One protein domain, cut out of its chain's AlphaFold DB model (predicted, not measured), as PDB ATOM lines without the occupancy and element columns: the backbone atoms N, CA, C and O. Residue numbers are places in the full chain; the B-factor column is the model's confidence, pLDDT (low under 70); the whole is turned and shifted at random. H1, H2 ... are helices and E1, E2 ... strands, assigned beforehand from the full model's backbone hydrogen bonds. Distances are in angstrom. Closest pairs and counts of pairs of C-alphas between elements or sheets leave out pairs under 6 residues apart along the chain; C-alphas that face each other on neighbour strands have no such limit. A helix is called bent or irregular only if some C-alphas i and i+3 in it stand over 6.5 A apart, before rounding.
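What this domain is: This is residues 18 to 141 of the 191 residues of an uncharacterized protein of Pseudomonas fluorescens (UniProt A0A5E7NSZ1). A long helix, H1, bent into an L, frames a small core of H3, short H2 and the antiparallel hairpin E1 E2; residues 51 to 77 loop out beyond H1b and return to E2. You have 124 residues, mostly helix by class with under half in named elements, in the order H1 H2 H3 E1 E2: compact, radius of gyration of the C-alphas 14.5 A, spans 44 by 30 by 25 A.

How they stand to each other: Start at H1, residues 24 to 50, assigned as one helix by its hydrogen bonds but bent: C-alphas 36 and 39 are 7.7 A apart. Its arms H1a, residues 24 to 36, and H1b, residues 39 to 50, stand only just about perpendicular, at 71 degrees. H2, residues 78 to 81, touches H3, residues 86 to 106; their closest C-alphas, Glu 79 and Val 96, are 6.5 A apart. In E1, residues 110 to 112, and E2, residues 133 to 136, find N 111 and O 135 within hydrogen-bond range at 2.9 A. O i to N i+4 pairs are within range throughout H1a, 7 of 8 in H1b and 13 of 17 in H3; H2 is too short for one.

Where its parts are: Find C-alpha 24 at (186.303, 181.386, 198.612); H1a runs 18.7 A and H1b 17.0 A. H3 runs 27.0 A and is irregular, C-alphas 90 and 93 being 8.1 A apart. E2 ends at C-alpha 136, (205.591, 165.038, 187.798).

The domain as a whole: The farthest C-alphas, Leu 24 and Ile 57, are 45.0 A apart. The printed part has no cut; links H1 to H2 and E1 to E2 are long. The model's pLDDT is under 70 at residues 48 to 76, 115 and 119 to 131.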
ATOM      1  N   TRP A  18     191.972 173.106 200.656       86.00
ATOM      2  CA  TRP A  18     191.702 174.522 200.770       86.00
ATOM      3  C   TRP A  18     193.003 175.322 200.742       86.00
ATOM      4  O   TRP A  18     193.864 175.167 201.609       86.00
ATOM      5  N   SER A  19     193.144 176.228 199.774       83.88
ATOM      6  CA  SER A  19     194.276 177.153 199.773       83.88
ATOM      7  C   SER A  19     193.883 178.473 200.421       83.88
ATOM      8  O   SER A  19     192.893 179.096 200.036       83.88
ATOM      9  N   LYS A  20     194.700 178.946 201.370       83.25
ATOM     10  CA  LYS A  20     194.550 180.283 201.973       83.25
ATOM     11  C   LYS A  20     194.824 181.416 200.982       83.25
ATOM     12  O   LYS A  20     194.464 182.554 201.252       83.25
ATOM     13  N   ARG A  21     195.484 181.106 199.864       79.62
ATOM     14  CA  ARG A  21     195.845 182.078 198.834       79.62
ATOM     15  C   ARG A  21     194.665 182.458 197.943       79.62
ATOM     16  O   ARG A  21     194.637 183.555 197.400       79.62
ATOM     17  N   PHE A  22     193.707 181.552 197.774       82.38
ATOM     18  CA  PHE A  22     192.578 181.755 196.878       82.38
ATOM     19  C   PHE A  22     191.363 182.279 197.642       82.38
ATOM     20  O   PHE A  22     191.090 181.869 198.772       82.38
ATOM     21  N   GLY A  23     190.595 183.158 196.996       84.50
ATOM     22  CA  GLY A  23     189.277 183.547 197.491       84.50
ATOM     23  C   GLY A  23     188.330 182.344 197.574       84.50
ATOM     24  O   GLY A  23     188.530 181.321 196.912       84.50
ATOM     25  N   LEU A  24     187.269 182.467 198.374       85.25
ATOM     26  CA  LEU A  24     186.303 181.386 198.612       85.25
ATOM     27  C   LEU A  24     185.688 180.851 197.309       85.25
ATOM     28  O   LEU A  24     185.635 179.642 197.105       85.25
ATOM     29  N   PHE A  25     185.294 181.744 196.399       86.38
ATOM     30  CA  PHE A  25     184.704 181.365 195.114       86.38
ATOM     31  C   PHE A  25     185.667 180.551 194.239       86.38
ATOM     32  O   PHE A  25     185.283 179.527 193.678       86.38
ATOM     33  N   LEU A  26     186.936 180.963 194.166       85.25
ATOM     34  CA  LEU A  26     187.946 180.272 193.368       85.25
ATOM     35  C   LEU A  26     188.288 178.898 193.965       85.25
ATOM     36  O   LEU A  26     188.410 177.923 193.229       85.25
ATOM     37  N   ASN A  27     188.362 178.795 195.299       87.44
ATOM     38  CA  ASN A  27     188.523 177.507 195.978       87.44
ATOM     39  C   ASN A  27     187.369 176.552 195.652       87.44
ATOM     40  O   ASN A  27     187.630 175.396 195.332       87.44
ATOM     41  N   ILE A  28     186.119 177.025 195.683       88.38
ATOM     42  CA  ILE A  28     184.947 176.208 195.330       88.38
ATOM     43  C   ILE A  28     184.992 175.799 193.853       88.38
ATOM     44  O   ILE A  28     184.782 174.627 193.548       88.38
ATOM     45  N   LYS A  29     185.319 176.729 192.944       89.69
ATOM     46  CA  LYS A  29     185.471 176.445 191.506       89.69
ATOM     47  C   LYS A  29     186.496 175.334 191.269       89.69
ATOM     48  O   LYS A  29     186.199 174.361 190.580       89.69
ATOM     49  N   TYR A  30     187.683 175.453 191.860       90.25
ATOM     50  CA  TYR A  30     188.726 174.439 191.726       90.25
ATOM     51  C   TYR A  30     188.347 173.119 192.399       90.25
ATOM     52  O   TYR A  30     188.590 172.072 191.814       90.25
ATOM     53  N   LEU A  31     187.693 173.147 193.562       89.12
ATOM     54  CA  LEU A  31     187.212 171.935 194.230       89.12
ATOM     55  C   LEU A  31     186.181 171.183 193.371       89.12
ATOM     56  O   LEU A  31     186.218 169.957 193.296       89.12
ATOM     57  N   ALA A  32     185.285 171.906 192.692       87.44
ATOM     58  CA  ALA A  32     184.316 171.312 191.774       87.44
ATOM     59  C   ALA A  32     185.007 170.647 190.571       87.44
ATOM     60  O   ALA A  32     184.674 169.518 190.213       87.44
ATOM     61  N   LEU A  33     186.013 171.307 189.986       88.56
ATOM     62  CA  LEU A  33     186.814 170.725 188.905       88.56
ATOM     63  C   LEU A  33     187.610 169.499 189.376       88.56
ATOM     64  O   LEU A  33     187.663 168.497 188.665       88.56
ATOM     65  N   GLU A  34     188.178 169.537 190.583       88.88
ATOM     66  CA  GLU A  34     188.873 168.397 191.192       88.88
ATOM     67  C   GLU A  34     187.922 167.212 191.393       88.88
ATOM     68  O   GLU A  34     188.253 166.096 190.999       88.88
ATOM     69  N   ALA A  35     186.719 167.440 191.921       85.56
ATOM     70  CA  ALA A  35     185.720 166.387 192.108       85.56
ATOM     71  C   ALA A  35     185.393 165.634 190.806       85.56
ATOM     72  O   ALA A  35     185.225 164.412 190.806       85.56
ATOM     73  N   ILE A  36     185.363 166.347 189.680       84.12
ATOM     74  CA  ILE A  36     185.035 165.773 188.372       84.12
ATOM     75  C   ILE A  36     186.270 165.101 187.745       84.12
ATOM     76  O   ILE A  36     186.241 163.902 187.421       84.12
ATOM     77  N   PHE A  37     187.376 165.843 187.625       85.94
ATOM     78  CA  PHE A  37     188.517 165.488 186.773       85.94
ATOM     79  C   PHE A  37     189.744 164.942 187.508       85.94
ATOM     80  O   PHE A  37     190.588 164.320 186.857       85.94
ATOM     81  N   ALA A  38     189.862 165.096 188.835       86.62
ATOM     82  CA  ALA A  38     191.100 164.766 189.559       86.62
ATOM     83  C   ALA A  38     191.581 163.340 189.291       86.62
ATOM     84  O   ALA A  38     192.772 163.126 189.096       86.62
ATOM     85  N   LYS A  39     190.664 162.367 189.228       85.19
ATOM     86  CA  LYS A  39     191.002 160.964 188.957       85.19
ATOM     87  C   LYS A  39     191.659 160.770 187.587       85.19
ATOM     88  O   LYS A  39     192.649 160.051 187.498       85.19
ATOM     89  N   GLN A  40     191.128 161.407 186.543       85.44
ATOM     90  CA  GLN A  40     191.670 161.295 185.184       85.44
ATOM     91  C   GLN A  40     193.018 162.013 185.080       85.44
ATOM     92  O   GLN A  40     193.974 161.436 184.571       85.44
ATOM     93  N   ILE A  41     193.116 163.222 185.645       86.56
ATOM     94  CA  ILE A  41     194.359 164.002 185.701       86.56
ATOM     95  C   ILE A  41     195.453 163.220 186.445       86.56
ATOM     96  O   ILE A  41     196.585 163.131 185.988       86.56
ATOM     97  N   ILE A  42     195.120 162.597 187.579       85.94
ATOM     98  CA  ILE A  42     196.075 161.829 188.392       85.94
ATOM     99  C   ILE A  42     196.487 160.527 187.724       85.94
ATOM    100  O   ILE A  42     197.660 160.168 187.773       85.94
ATOM    101  N   GLN A  43     195.554 159.836 187.073       82.94
ATOM    102  CA  GLN A  43     195.880 158.660 186.278       82.94
ATOM    103  C   GLN A  43     196.824 159.021 185.128       82.94
ATOM    104  O   GLN A  43     197.798 158.306 184.893       82.94
ATOM    105  N   LEU A  44     196.582 160.156 184.467       83.06
ATOM    106  CA  LEU A  44     197.451 160.667 183.416       83.06
ATOM    107  C   LEU A  44     198.837 161.007 183.971       83.06
ATOM    108  O   LEU A  44     199.809 160.434 183.505       83.06
ATOM    109  N   MET A  45     198.936 161.794 185.049       82.19
ATOM    110  CA  MET A  45     200.216 162.086 185.716       82.19
ATOM    111  C   MET A  45     200.964 160.815 186.146       82.19
ATOM    112  O   MET A  45     202.171 160.708 185.945       82.19
ATOM    113  N   SER A  46     200.266 159.825 186.709       79.50
ATOM    114  CA  SER A  46     200.877 158.552 187.104       79.50
ATOM    115  C   SER A  46     201.461 157.815 185.897       79.50
ATOM    116  O   SER A  46     202.594 157.343 185.967       79.50
ATOM    117  N   ASN A  47     200.727 157.755 184.785       75.38
ATOM    118  CA  ASN A  47     201.197 157.133 183.546       75.38
ATOM    119  C   ASN A  47     202.354 157.919 182.915       75.38
ATOM    120  O   ASN A  47     203.298 157.333 182.407       75.38
ATOM    121  N   THR A  48     202.315 159.245 182.989       69.81
ATOM    122  CA  THR A  48     203.357 160.137 182.474       69.81
ATOM    123  C   THR A  48     204.649 160.063 183.300       69.81
ATOM    124  O   THR A  48     205.747 160.240 182.773       69.81
ATOM    125  N   SER A  49     204.546 159.755 184.597       62.94
ATOM    126  CA  SER A  49     205.694 159.623 185.504       62.94
ATOM    127  C   SER A  49     206.518 158.343 185.301       62.94
ATOM    128  O   SER A  49     207.682 158.300 185.703       62.94
ATOM    129  N   SER A  50     205.933 157.309 184.681       56.53
ATOM    130  CA  SER A  50     206.611 156.042 184.374       56.53
ATOM    131  C   SER A  50     207.284 156.033 183.000       56.53
ATOM    132  O   SER A  50     208.107 155.155 182.739       56.53
ATOM    133  N   VAL A  51     206.984 157.013 182.140       60.28
ATOM    134  CA  VAL A  51     207.673 157.195 180.861       60.28
ATOM    135  C   VAL A  51     209.076 157.725 181.145       60.28
ATOM    136  O   VAL A  51     209.260 158.878 181.531       60.28
ATOM    137  N   ALA A  52     210.083 156.870 180.984       47.59
ATOM    138  CA  ALA A  52     211.457 157.325 180.855       47.59
ATOM    139  C   ALA A  52     211.593 157.974 179.471       47.59
ATOM    140  O   ALA A  52     211.503 157.281 178.457       47.59
ATOM    141  N   GLU A  53     211.761 159.295 179.418       48.97
ATOM    142  CA  GLU A  53     212.229 159.937 178.192       48.97
ATOM    143  C   GLU A  53     213.708 159.573 178.034       48.97
ATOM    144  O   GLU A  53     214.581 160.090 178.728       48.97
ATOM    145  N   GLU A  54     213.989 158.617 177.145       38.91
ATOM    146  CA  GLU A  54     215.295 158.577 176.497       38.91
ATOM    147  C   GLU A  54     215.417 159.841 175.655       38.91
ATOM    148  O   GLU A  54     214.516 160.156 174.875       38.91
ATOM    149  N   ASP A  55     216.531 160.542 175.838       43.66
ATOM    150  CA  ASP A  55     216.926 161.781 175.178       43.66
ATOM    151  C   ASP A  55     216.895 161.618 173.641       43.66
ATOM    152  O   ASP A  55     217.900 161.363 172.976       43.66
ATOM    153  N   LYS A  56     215.705 161.705 173.040       37.28
ATOM    154  CA  LYS A  56     215.505 161.695 171.589       37.28
ATOM    155  C   LYS A  56     215.368 163.131 171.116       37.28
ATOM    156  O   LYS A  56     214.281 163.645 170.888       37.28
ATOM    157  N   ILE A  57     216.541 163.750 171.025       40.81
ATOM    158  CA  ILE A  57     216.953 164.836 170.129       40.81
ATOM    159  C   ILE A  57     215.833 165.321 169.188       40.81
ATOM    160  O   ILE A  57     215.492 164.635 168.224       40.81
ATOM    161  N   GLY A  58     215.365 166.557 169.405       32.03
ATOM    162  CA  GLY A  58     214.733 167.365 168.355       32.03
ATOM    163  C   GLY A  58     213.442 168.094 168.734       32.03
ATOM    164  O   GLY A  58     212.389 167.756 168.212       32.03
ATOM    165  N   GLY A  59     213.542 169.159 169.541       31.19
ATOM    166  CA  GLY A  59     212.578 170.272 169.487       31.19
ATOM    167  C   GLY A  59     211.689 170.506 170.712       31.19
ATOM    168  O   GLY A  59     210.490 170.290 170.640       31.19
ATOM    169  N   PHE A  60     212.258 171.002 171.813       34.84
ATOM    170  CA  PHE A  60     211.991 172.318 172.431       34.84
ATOM    171  C   PHE A  60     212.938 172.453 173.641       34.84
ATOM    172  O   PHE A  60     213.255 171.468 174.301       34.84
ATOM    173  N   ARG A  61     213.516 173.641 173.825       36.66
ATOM    174  CA  ARG A  61     214.798 173.864 174.518       36.66
ATOM    175  C   ARG A  61     214.777 173.684 176.042       36.66
ATOM    176  O   ARG A  61     213.830 174.059 176.721       36.66
ATOM    177  N   ASP A  62     215.942 173.222 176.500       35.03
ATOM    178  CA  ASP A  62     216.596 173.383 177.802       35.03
ATOM    179  C   ASP A  62     215.988 172.659 179.014       35.03
ATOM    180  O   ASP A  62     215.521 173.235 179.996       35.03
ATOM    181  N   ALA A  63     216.175 171.335 178.983       38.25
ATOM    182  CA  ALA A  63     216.511 170.556 180.165       38.25
ATOM    183  C   ALA A  63     217.681 171.225 180.909       38.25
ATOM    184  O   ALA A  63     218.826 171.226 180.449       38.25
ATOM    185  N   SER A  64     217.398 171.805 182.076       35.91
ATOM    186  CA  SER A  64     218.446 172.254 182.987       35.91
ATOM    187  C   SER A  64     219.356 171.065 183.310       35.91
ATOM    188  O   SER A  64     218.888 170.014 183.758       35.91
ATOM    189  N   LYS A  65     220.651 171.216 183.010       40.25
ATOM    190  CA  LYS A  65     221.719 170.226 183.208       40.25
ATOM    191  C   LYS A  65     221.651 169.603 184.607       40.25
ATOM    192  O   LYS A  65     222.159 170.162 185.576       40.25
ATOM    193  N   GLY A  66     221.099 168.397 184.692       36.72
ATOM    194  CA  GLY A  66     221.321 167.481 185.804       36.72
ATOM    195  C   GLY A  66     222.534 166.613 185.489       36.72
ATOM    196  O   GLY A  66     222.526 165.880 184.504       36.72
ATOM    197  N   ASN A  67     223.566 166.683 186.326       37.50
ATOM    198  CA  ASN A  67     224.891 166.084 186.117       37.50
ATOM    199  C   ASN A  67     224.940 164.542 185.978       37.50
ATOM    200  O   ASN A  67     226.034 164.003 185.973       37.50
ATOM    201  N   ASN A  68     223.807 163.838 185.852       36.81
ATOM    202  CA  ASN A  68     223.725 162.379 185.676       36.81
ATOM    203  C   ASN A  68     222.644 161.924 184.661       36.81
ATOM    204  O   ASN A  68     222.134 160.815 184.769       36.81
ATOM    205  N   GLY A  69     222.288 162.758 183.676       44.78
ATOM    206  CA  GLY A  69     221.822 162.308 182.348       44.78
ATOM    207  C   GLY A  69     220.577 161.413 182.227       44.78
ATOM    208  O   GLY A  69     220.364 160.839 181.166       44.78
ATOM    209  N   THR A  70     219.743 161.250 183.256       40.53
ATOM    210  CA  THR A  70     218.474 160.512 183.120       40.53
ATOM    211  C   THR A  70     217.360 161.242 183.858       40.53
ATOM    212  O   THR A  70     217.159 161.072 185.063       40.53
ATOM    213  N   ILE A  71     216.632 162.093 183.133       49.91
ATOM    214  CA  ILE A  71     215.374 162.662 183.619       49.91
ATOM    215  C   ILE A  71     214.302 161.601 183.373       49.91
ATOM    216  O   ILE A  71     213.982 161.258 182.244       49.91
ATOM    217  N   ILE A  72     213.790 161.018 184.450       49.75
ATOM    218  CA  ILE A  72     212.721 160.019 184.380       49.75
ATOM    219  C   ILE A  72     211.388 160.750 184.580       49.75
ATOM    220  O   ILE A  72     211.203 161.388 185.623       49.75
ATOM    221  N   GLY A  73     210.469 160.591 183.630       54.31
ATOM    222  CA  GLY A  73     209.171 161.260 183.571       54.31
ATOM    223  C   GLY A  73     209.104 162.228 182.390       54.31
ATOM    224  O   GLY A  73     210.044 162.989 182.176       54.31
ATOM    225  N   GLN A  74     207.992 162.208 181.653       63.66
ATOM    226  CA  GLN A  74     207.782 163.075 180.489       63.66
ATOM    227  C   GLN A  74     207.801 164.557 180.891       63.66
ATOM    228  O   GLN A  74     207.131 164.957 181.854       63.66
ATOM    229  N   VAL A  75     208.507 165.376 180.114       65.38
ATOM    230  CA  VAL A  75     208.464 166.836 180.216       65.38
ATOM    231  C   VAL A  75     207.470 167.379 179.188       65.38
ATOM    232  O   VAL A  75     207.533 167.078 177.995       65.38
ATOM    233  N   SER A  76     206.483 168.161 179.622       68.19
ATOM    234  CA  SER A  76     205.510 168.768 178.703       68.19
ATOM    235  C   SER A  76     204.829 169.997 179.275       68.19
ATOM    236  O   SER A  76     204.838 170.219 180.483       68.19
ATOM    237  N   GLY A  77     204.217 170.783 178.386       73.38
ATOM    238  CA  GLY A  77     203.293 171.842 178.775       73.38
ATOM    239  C   GLY A  77     202.144 171.295 179.628       73.38
ATOM    240  O   GLY A  77     201.779 170.116 179.533       73.38
ATOM    241  N   VAL A  78     201.580 172.163 180.470       76.19
ATOM    242  CA  VAL A  78     200.532 171.817 181.451       76.19
ATOM    243  C   VAL A  78     199.316 171.158 180.797       76.19
ATOM    244  O   VAL A  78     198.734 170.228 181.354       76.19
ATOM    245  N   GLU A  79     198.977 171.592 179.589       78.31
ATOM    246  CA  GLU A  79     197.885 171.070 178.764       78.31
ATOM    247  C   GLU A  79     197.948 169.553 178.529       78.31
ATOM    248  O   GLU A  79     196.913 168.892 178.515       78.31
ATOM    249  N   LYS A  80     199.143 168.949 178.439       77.38
ATOM    250  CA  LYS A  80     199.261 167.494 178.236       77.38
ATOM    251  C   LYS A  80     198.880 166.675 179.467       77.38
ATOM    252  O   LYS A  80     198.721 165.464 179.355       77.38
ATOM    253  N   PHE A  81     198.728 167.314 180.628       76.62
ATOM    254  CA  PHE A  81     198.186 166.692 181.839       76.62
ATOM    255  C   PHE A  81     196.656 166.824 181.935       76.62
ATOM    256  O   PHE A  81     196.058 166.354 182.908       76.62
ATOM    257  N   ILE A  82     196.012 167.417 180.926       82.50
ATOM    258  CA  ILE A  82     194.558 167.473 180.788       82.50
ATOM    259  C   ILE A  82     194.104 166.289 179.920       82.50
ATOM    260  O   ILE A  82     194.606 166.105 178.811       82.50
ATOM    261  N   PRO A  83     193.155 165.457 180.386       79.56
ATOM    262  CA  PRO A  83     192.624 164.373 179.569       79.56
ATOM    263  C   PRO A  83     191.864 164.946 178.367       79.56
ATOM    264  O   PRO A  83     191.106 165.904 178.503       79.56
ATOM    265  N   SER A  84     192.023 164.348 177.190       77.56
ATOM    266  CA  SER A  84     191.343 164.776 175.967       77.56
ATOM    267  C   SER A  84     189.882 164.303 175.948       77.56
ATOM    268  O   SER A  84     189.576 163.174 175.570       77.56
ATOM    269  N   SER A  85     188.956 165.172 176.358       77.25
ATOM    270  CA  SER A  85     187.509 164.946 176.280       77.25
ATOM    271  C   SER A  85     186.779 166.205 175.797       77.25
ATOM    272  O   SER A  85     187.325 167.308 175.798       77.25
ATOM    273  N   LEU A  86     185.524 166.064 175.357       73.94
ATOM    274  CA  LEU A  86     184.718 167.228 174.964       73.94
ATOM    275  C   LEU A  86     184.489 168.179 176.149       73.94
ATOM    276  O   LEU A  86     184.520 169.392 175.965       73.94
ATOM    277  N   MET A  87     184.324 167.647 177.361       72.62
ATOM    278  CA  MET A  87     184.157 168.445 178.578       72.62
ATOM    279  C   MET A  87     185.410 169.250 178.907       72.62
ATOM    280  O   MET A  87     185.321 170.431 179.246       72.62
ATOM    281  N   THR A  88     186.587 168.623 178.793       78.75
ATOM    282  CA  THR A  88     187.844 169.320 179.066       78.75
ATOM    283  C   THR A  88     188.117 170.396 178.041       78.75
ATOM    284  O   THR A  88     188.626 171.432 178.432       78.75
ATOM    285  N   LYS A  89     187.675 170.235 176.788       79.31
ATOM    286  CA  LYS A  89     187.734 171.306 175.784       79.31
ATOM    287  C   LYS A  89     186.963 172.561 176.212       79.31
ATOM    288  O   LYS A  89     187.418 173.673 175.979       79.31
ATOM    289  N   PHE A  90     185.801 172.410 176.853       81.50
ATOM    290  CA  PHE A  90     185.036 173.560 177.360       81.50
ATOM    291  C   PHE A  90     185.607 174.138 178.659       81.50
ATOM    292  O   PHE A  90     185.427 175.323 178.937       81.50
ATOM    293  N   ALA A  91     186.283 173.314 179.459       82.88
ATOM    294  CA  ALA A  91     186.859 173.703 180.743       82.88
ATOM    295  C   ALA A  91     188.379 173.941 180.689       82.88
ATOM    296  O   ALA A  91     188.995 174.091 181.741       82.88
ATOM    297  N   GLU A  92     188.983 173.977 179.500       82.62
ATOM    298  CA  GLU A  92     190.433 173.867 179.298       82.62
ATOM    299  C   GLU A  92     191.197 174.944 180.063       82.62
ATOM    300  O   GLU A  92     192.020 174.629 180.917       82.62
ATOM    301  N   HIS A  93     190.819 176.208 179.878       82.44
ATOM    302  CA  HIS A  93     191.405 177.343 180.592       82.44
ATOM    303  C   HIS A  93     191.300 177.195 182.117       82.44
ATOM    304  O   HIS A  93     192.248 177.442 182.859       82.44
ATOM    305  N   ALA A  94     190.149 176.735 182.613       85.19
ATOM    306  CA  ALA A  94     189.946 176.546 184.045       85.19
ATOM    307  C   ALA A  94     190.744 175.350 184.598       85.19
ATOM    308  O   ALA A  94     191.139 175.365 185.766       85.19
ATOM    309  N   LEU A  95     190.982 174.326 183.774       86.50
ATOM    310  CA  LEU A  95     191.803 173.163 184.101       86.50
ATOM    311  C   LEU A  95     193.295 173.492 184.076       86.50
ATOM    312  O   LEU A  95     194.011 173.030 184.962       86.50
ATOM    313  N   VAL A  96     193.752 174.329 183.142       87.19
ATOM    314  CA  VAL A  96     195.112 174.889 183.161       87.19
ATOM    315  C   VAL A  96     195.321 175.665 184.457       87.19
ATOM    316  O   VAL A  96     196.237 175.346 185.214       87.19
ATOM    317  N   GLY A  97     194.406 176.580 184.792       85.88
ATOM    318  CA  GLY A  97     194.436 177.312 186.058       85.88
ATOM    319  C   GLY A  97     194.484 176.394 187.282       85.88
ATOM    320  O   GLY A  97     195.302 176.593 188.179       85.88
ATOM    321  N   LEU A  98     193.664 175.338 187.312       88.88
ATOM    322  CA  LEU A  98     193.690 174.331 188.379       88.88
ATOM    323  C   LEU A  98     195.063 173.648 188.485       88.88
ATOM    324  O   LEU A  98     195.609 173.505 189.584       88.88
ATOM    325  N   LEU A  99     195.620 173.209 187.357       87.75
ATOM    326  CA  LEU A  99     196.892 172.498 187.322       87.75
ATOM    327  C   LEU A  99     198.052 173.391 187.779       87.75
ATOM    328  O   LEU A  99     198.875 172.969 188.588       87.75
ATOM    329  N   VAL A 100     198.084 174.643 187.336       87.00
ATOM    330  CA  VAL A 100     199.121 175.618 187.697       87.00
ATOM    331  C   VAL A 100     199.001 176.023 189.165       87.00
ATOM    332  O   VAL A 100     199.929 175.852 189.960       87.00
ATOM    333  N   ASN A 101     197.831 176.522 189.557       85.81
ATOM    334  CA  ASN A 101     197.641 177.141 190.863       85.81
ATOM    335  C   ASN A 101     197.575 176.108 191.990       85.81
ATOM    336  O   ASN A 101     198.170 176.311 193.054       85.81
ATOM    337  N   LYS A 102     196.882 174.983 191.773       88.12
ATOM    338  CA  LYS A 102     196.772 173.928 192.782       88.12
ATOM    339  C   LYS A 102     197.799 172.823 192.601       88.12
ATOM    340  O   LYS A 102     198.533 172.555 193.546       88.12
ATOM    341  N   TYR A 103     197.880 172.181 191.438       87.31
ATOM    342  CA  TYR A 103     198.717 170.981 191.304       87.31
ATOM    343  C   TYR A 103     200.214 171.305 191.298       87.31
ATOM    344  O   TYR A 103     200.978 170.559 191.909       87.31
ATOM    345  N   ALA A 104     200.637 172.414 190.690       85.81
ATOM    346  CA  ALA A 104     202.027 172.862 190.719       85.81
ATOM    347  C   ALA A 104     202.320 173.747 191.945       85.81
ATOM    348  O   ALA A 104     203.243 173.465 192.705       85.81
ATOM    349  N   GLY A 105     201.486 174.763 192.191       83.25
ATOM    350  CA  GLY A 105     201.687 175.742 193.265       83.25
ATOM    351  C   GLY A 105     201.437 175.234 194.683       83.25
ATOM    352  O   GLY A 105     202.270 175.400 195.576       83.25
ATOM    353  N   HIS A 106     200.262 174.649 194.918       86.56
ATOM    354  CA  HIS A 106     199.781 174.353 196.272       86.56
ATOM    355  C   HIS A 106     200.131 172.933 196.734       86.56
ATOM    356  O   HIS A 106     200.701 172.752 197.808       86.56
ATOM    357  N   TYR A 107     199.833 171.924 195.914       86.19
ATOM    358  CA  TYR A 107     200.117 170.514 196.198       86.19
ATOM    359  C   TYR A 107     201.519 170.084 195.775       86.19
ATOM    360  O   TYR A 107     202.054 169.131 196.338       86.19
ATOM    361  N   LYS A 108     202.118 170.777 194.796       86.88
ATOM    362  CA  LYS A 108     203.451 170.469 194.253       86.88
ATOM    363  C   LYS A 108     203.564 169.063 193.650       86.88
ATOM    364  O   LYS A 108     204.638 168.459 193.674       86.88
ATOM    365  N   PHE A 109     202.463 168.537 193.111       86.50
ATOM    366  CA  PHE A 109     202.451 167.315 192.299       86.50
ATOM    367  C   PHE A 109     203.141 167.523 190.951       86.50
ATOM    368  O   PHE A 109     203.701 166.576 190.404       86.50
ATOM    369  N   LEU A 110     203.133 168.756 190.447       85.50
ATOM    370  CA  LEU A 110     203.896 169.180 189.279       85.50
ATOM    371  C   LEU A 110     205.012 170.136 189.711       85.50
ATOM    372  O   LEU A 110     204.831 170.962 190.604       85.50
ATOM    373  N   ILE A 111     206.166 170.018 189.069       83.88
ATOM    374  CA  ILE A 111     207.313 170.921 189.221       83.88
ATOM    375  C   ILE A 111     207.792 171.346 187.837       83.88
ATOM    376  O   ILE A 111     207.499 170.671 186.847       83.88
ATOM    377  N   LYS A 112     208.529 172.453 187.761       80.00
ATOM    378  CA  LYS A 112     209.152 172.881 186.507       80.00
ATOM    379  C   LYS A 112     210.156 171.825 186.023       80.00
ATOM    380  O   LYS A 112     210.670 171.020 186.810       80.00
ATOM    381  N   SER A 113     210.431 171.811 184.722       74.88
ATOM    382  CA  SER A 113     211.387 170.887 184.092       74.88
ATOM    383  C   SER A 113     212.787 170.953 184.721       74.88
ATOM    384  O   SER A 113     213.438 169.918 184.881       74.88
ATOM    385  N   ASP A 114     213.206 172.143 185.163       70.50
ATOM    386  CA  ASP A 114     214.458 172.404 185.884       70.50
ATOM    387  C   ASP A 114     214.505 171.817 187.309       70.50
ATOM    388  O   ASP A 114     215.550 171.824 187.959       70.50
ATOM    389  N   GLY A 115     213.389 171.263 187.786       66.88
ATOM    390  CA  GLY A 115     213.245 170.664 189.105       66.88
ATOM    391  C   GLY A 115     212.838 171.631 190.209       66.88
ATOM    392  O   GLY A 115     212.697 171.195 191.352       66.88
ATOM    393  N   THR A 116     212.617 172.908 189.898       76.31
ATOM    394  CA  THR A 116     212.175 173.896 190.882       76.31
ATOM    395  C   THR A 116     210.663 173.840 191.100       76.31
ATOM    396  O   THR A 116     209.875 173.457 190.228       76.31
ATOM    397  N   VAL A 117     210.235 174.215 192.308       77.00
ATOM    398  CA  VAL A 117     208.811 174.323 192.633       77.00
ATOM    399  C   VAL A 117     208.242 175.542 191.918       77.00
ATOM    400  O   VAL A 117     208.751 176.652 192.066       77.00
ATOM    401  N   TYR A 118     207.163 175.336 191.169       77.06
ATOM    402  CA  TYR A 118     206.416 176.440 190.592       77.06
ATOM    403  C   TYR A 118     205.628 177.133 191.705       77.06
ATOM    404  O   TYR A 118     204.723 176.542 192.281       77.06
ATOM    405  N   CYS A 119     205.971 178.376 192.019       69.31
ATOM    406  CA  CYS A 119     205.159 179.234 192.868       69.31
ATOM    407  C   CYS A 119     204.557 180.297 191.951       69.31
ATOM    408  O   CYS A 119     205.301 181.202 191.579       69.31
ATOM    409  N   PRO A 120     203.261 180.210 191.583       67.56
ATOM    410  CA  PRO A 120     202.636 181.294 190.831       67.56
ATOM    411  C   PRO A 120     202.806 182.562 191.662       67.56
ATOM    412  O   PRO A 120     202.642 182.482 192.884       67.56
ATOM    413  N   THR A 121     203.103 183.717 191.087       64.56
ATOM    414  CA  THR A 121     203.183 184.972 191.865       64.56
ATOM    415  C   THR A 121     201.823 185.658 191.891       64.56
ATOM    416  O   THR A 121     201.351 186.049 192.962       64.56
ATOM    417  N   ASN A 122     201.101 185.605 190.771       61.84
ATOM    418  CA  ASN A 122     199.720 186.066 190.638       61.84
ATOM    419  C   ASN A 122     198.765 184.939 190.214       61.84
ATOM    420  O   ASN A 122     199.169 183.962 189.597       61.84
ATOM    421  N   ILE A 123     197.484 185.071 190.578       61.25
ATOM    422  CA  ILE A 123     196.423 184.106 190.216       61.25
ATOM    423  C   ILE A 123     196.124 184.162 188.703       61.25
ATOM    424  O   ILE A 123     195.632 183.189 188.145       61.25
ATOM    425  N   GLU A 124     196.466 185.279 188.055       56.75
ATOM    426  CA  GLU A 124     196.221 185.585 186.639       56.75
ATOM    427  C   GLU A 124     197.395 185.228 185.712       56.75
ATOM    428  O   GLU A 124     197.321 185.484 184.517       56.75
ATOM    429  N   GLU A 125     198.464 184.599 186.212       57.91
ATOM    430  CA  GLU A 125     199.558 184.065 185.374       57.91
ATOM    431  C   GLU A 125     199.107 182.830 184.554       57.91
ATOM    432  O   GLU A 125     199.902 181.940 184.295       57.91
ATOM    433  N   GLU A 126     197.830 182.728 184.164       57.78
ATOM    434  CA  GLU A 126     197.312 181.619 183.349       57.78
ATOM    435  C   GLU A 126     197.814 181.713 181.889       57.78
ATOM    436  O   GLU A 126     198.052 180.676 181.269       57.78
ATOM    437  N   ASP A 127     198.079 182.924 181.380       51.12
ATOM    438  CA  ASP A 127     198.470 183.166 179.979       51.12
ATOM    439  C   ASP A 127     199.976 182.970 179.689       51.12
ATOM    440  O   ASP A 127     200.347 182.635 178.566       51.12
ATOM    441  N   ASP A 128     200.854 183.104 180.691       55.78
ATOM    442  CA  ASP A 128     202.326 183.001 180.531       55.78
ATOM    443  C   ASP A 128     202.861 181.568 180.775       55.78
ATOM    444  O   ASP A 128     204.059 181.283 180.798       55.78
ATOM    445  N   VAL A 129     201.951 180.614 180.995       63.16
ATOM    446  CA  VAL A 129     202.284 179.219 181.329       63.16
ATOM    447  C   VAL A 129     202.528 178.365 180.085       63.16
ATOM    448  O   VAL A 129     203.174 177.323 180.195       63.16
ATOM    449  N   SER A 130     202.068 178.799 178.906       59.69
ATOM    450  CA  SER A 130     202.174 178.019 177.662       59.69
ATOM    451  C   SER A 130     203.626 177.653 177.311       59.69
ATOM    452  O   SER A 130     203.884 176.562 176.804       59.69
ATOM    453  N   GLU A 131     204.595 178.500 177.677       63.19
ATOM    454  CA  GLU A 131     206.024 178.245 177.446       63.19
ATOM    455  C   GLU A 131     206.708 177.465 178.581       63.19
ATOM    456  O   GLU A 131     207.817 176.947 178.416       63.19
ATOM    457  N   THR A 132     206.066 177.342 179.747       70.88
ATOM    458  CA  THR A 132     206.656 176.655 180.898       70.88
ATOM    459  C   THR A 132     206.417 175.150 180.805       70.88
ATOM    460  O   THR A 132     205.287 174.663 180.793       70.88
ATOM    461  N   LEU A 133     207.507 174.385 180.811       78.38
ATOM    462  CA  LEU A 133     207.458 172.927 180.823       78.38
ATOM    463  C   LEU A 133     207.406 172.379 182.254       78.38
ATOM    464  O   LEU A 133     208.178 172.787 183.127       78.38
ATOM    465  N   PHE A 134     206.530 171.400 182.473       80.38
ATOM    466  CA  PHE A 134     206.315 170.749 183.760       80.38
ATOM    467  C   PHE A 134     206.622 169.257 183.694       80.38
ATOM    468  O   PHE A 134     206.541 168.617 182.643       80.38
ATOM    469  N   ARG A 135     206.949 168.697 184.856       80.56
ATOM    470  CA  ARG A 135     207.103 167.260 185.088       80.56
ATOM    471  C   ARG A 135     206.469 166.865 186.415       80.56
ATOM    472  O   ARG A 135     206.307 167.689 187.318       80.56
ATOM    473  N   VAL A 136     206.151 165.583 186.556       83.12
ATOM    474  CA  VAL A 136     205.591 165.038 187.798       83.12
ATOM    475  C   VAL A 136     206.655 165.018 188.893       83.12
ATOM    476  O   VAL A 136     207.767 164.524 188.704       83.12
ATOM    477  N   ASN A 137     206.302 165.535 190.066       82.50
ATOM    478  CA  ASN A 137     207.162 165.506 191.233       82.50
ATOM    479  C   ASN A 137     207.198 164.097 191.834       82.50
ATOM    480  O   ASN A 137     206.249 163.644 192.479       82.50
ATOM    481  N   LYS A 138     208.328 163.410 191.663       76.81
ATOM    482  CA  LYS A 138     208.538 162.068 192.215       76.81
ATOM    483  C   LYS A 138     208.448 162.024 193.734       76.81
ATOM    484  O   LYS A 138     207.929 161.044 194.265       76.81
ATOM    485  N   GLU A 139     208.890 163.069 194.425       79.44
ATOM    486  CA  GLU A 139     208.856 163.117 195.888       79.44
ATOM    487  C   GLU A 139     207.418 163.103 196.404       79.44
ATOM    488  O   GLU A 139     207.121 162.418 197.375       79.44
ATOM    489  N   MET A 140     206.502 163.766 195.694       79.38
ATOM    490  CA  MET A 140     205.079 163.824 196.045       79.38
ATOM    491  C   MET A 140     204.243 162.737 195.359       79.38
ATOM    492  O   MET A 140     203.046 162.634 195.611       79.38
ATOM    493  N   SER A 141     204.847 161.879 194.531       77.44
ATOM    494  CA  SER A 141     204.114 160.874 193.747       77.44
ATOM    495  C   SER A 141     203.297 159.895 194.613       77.44
ATOM    496  O   SER A 141     202.160 159.539 194.301       77.44
TER     497      SER A 141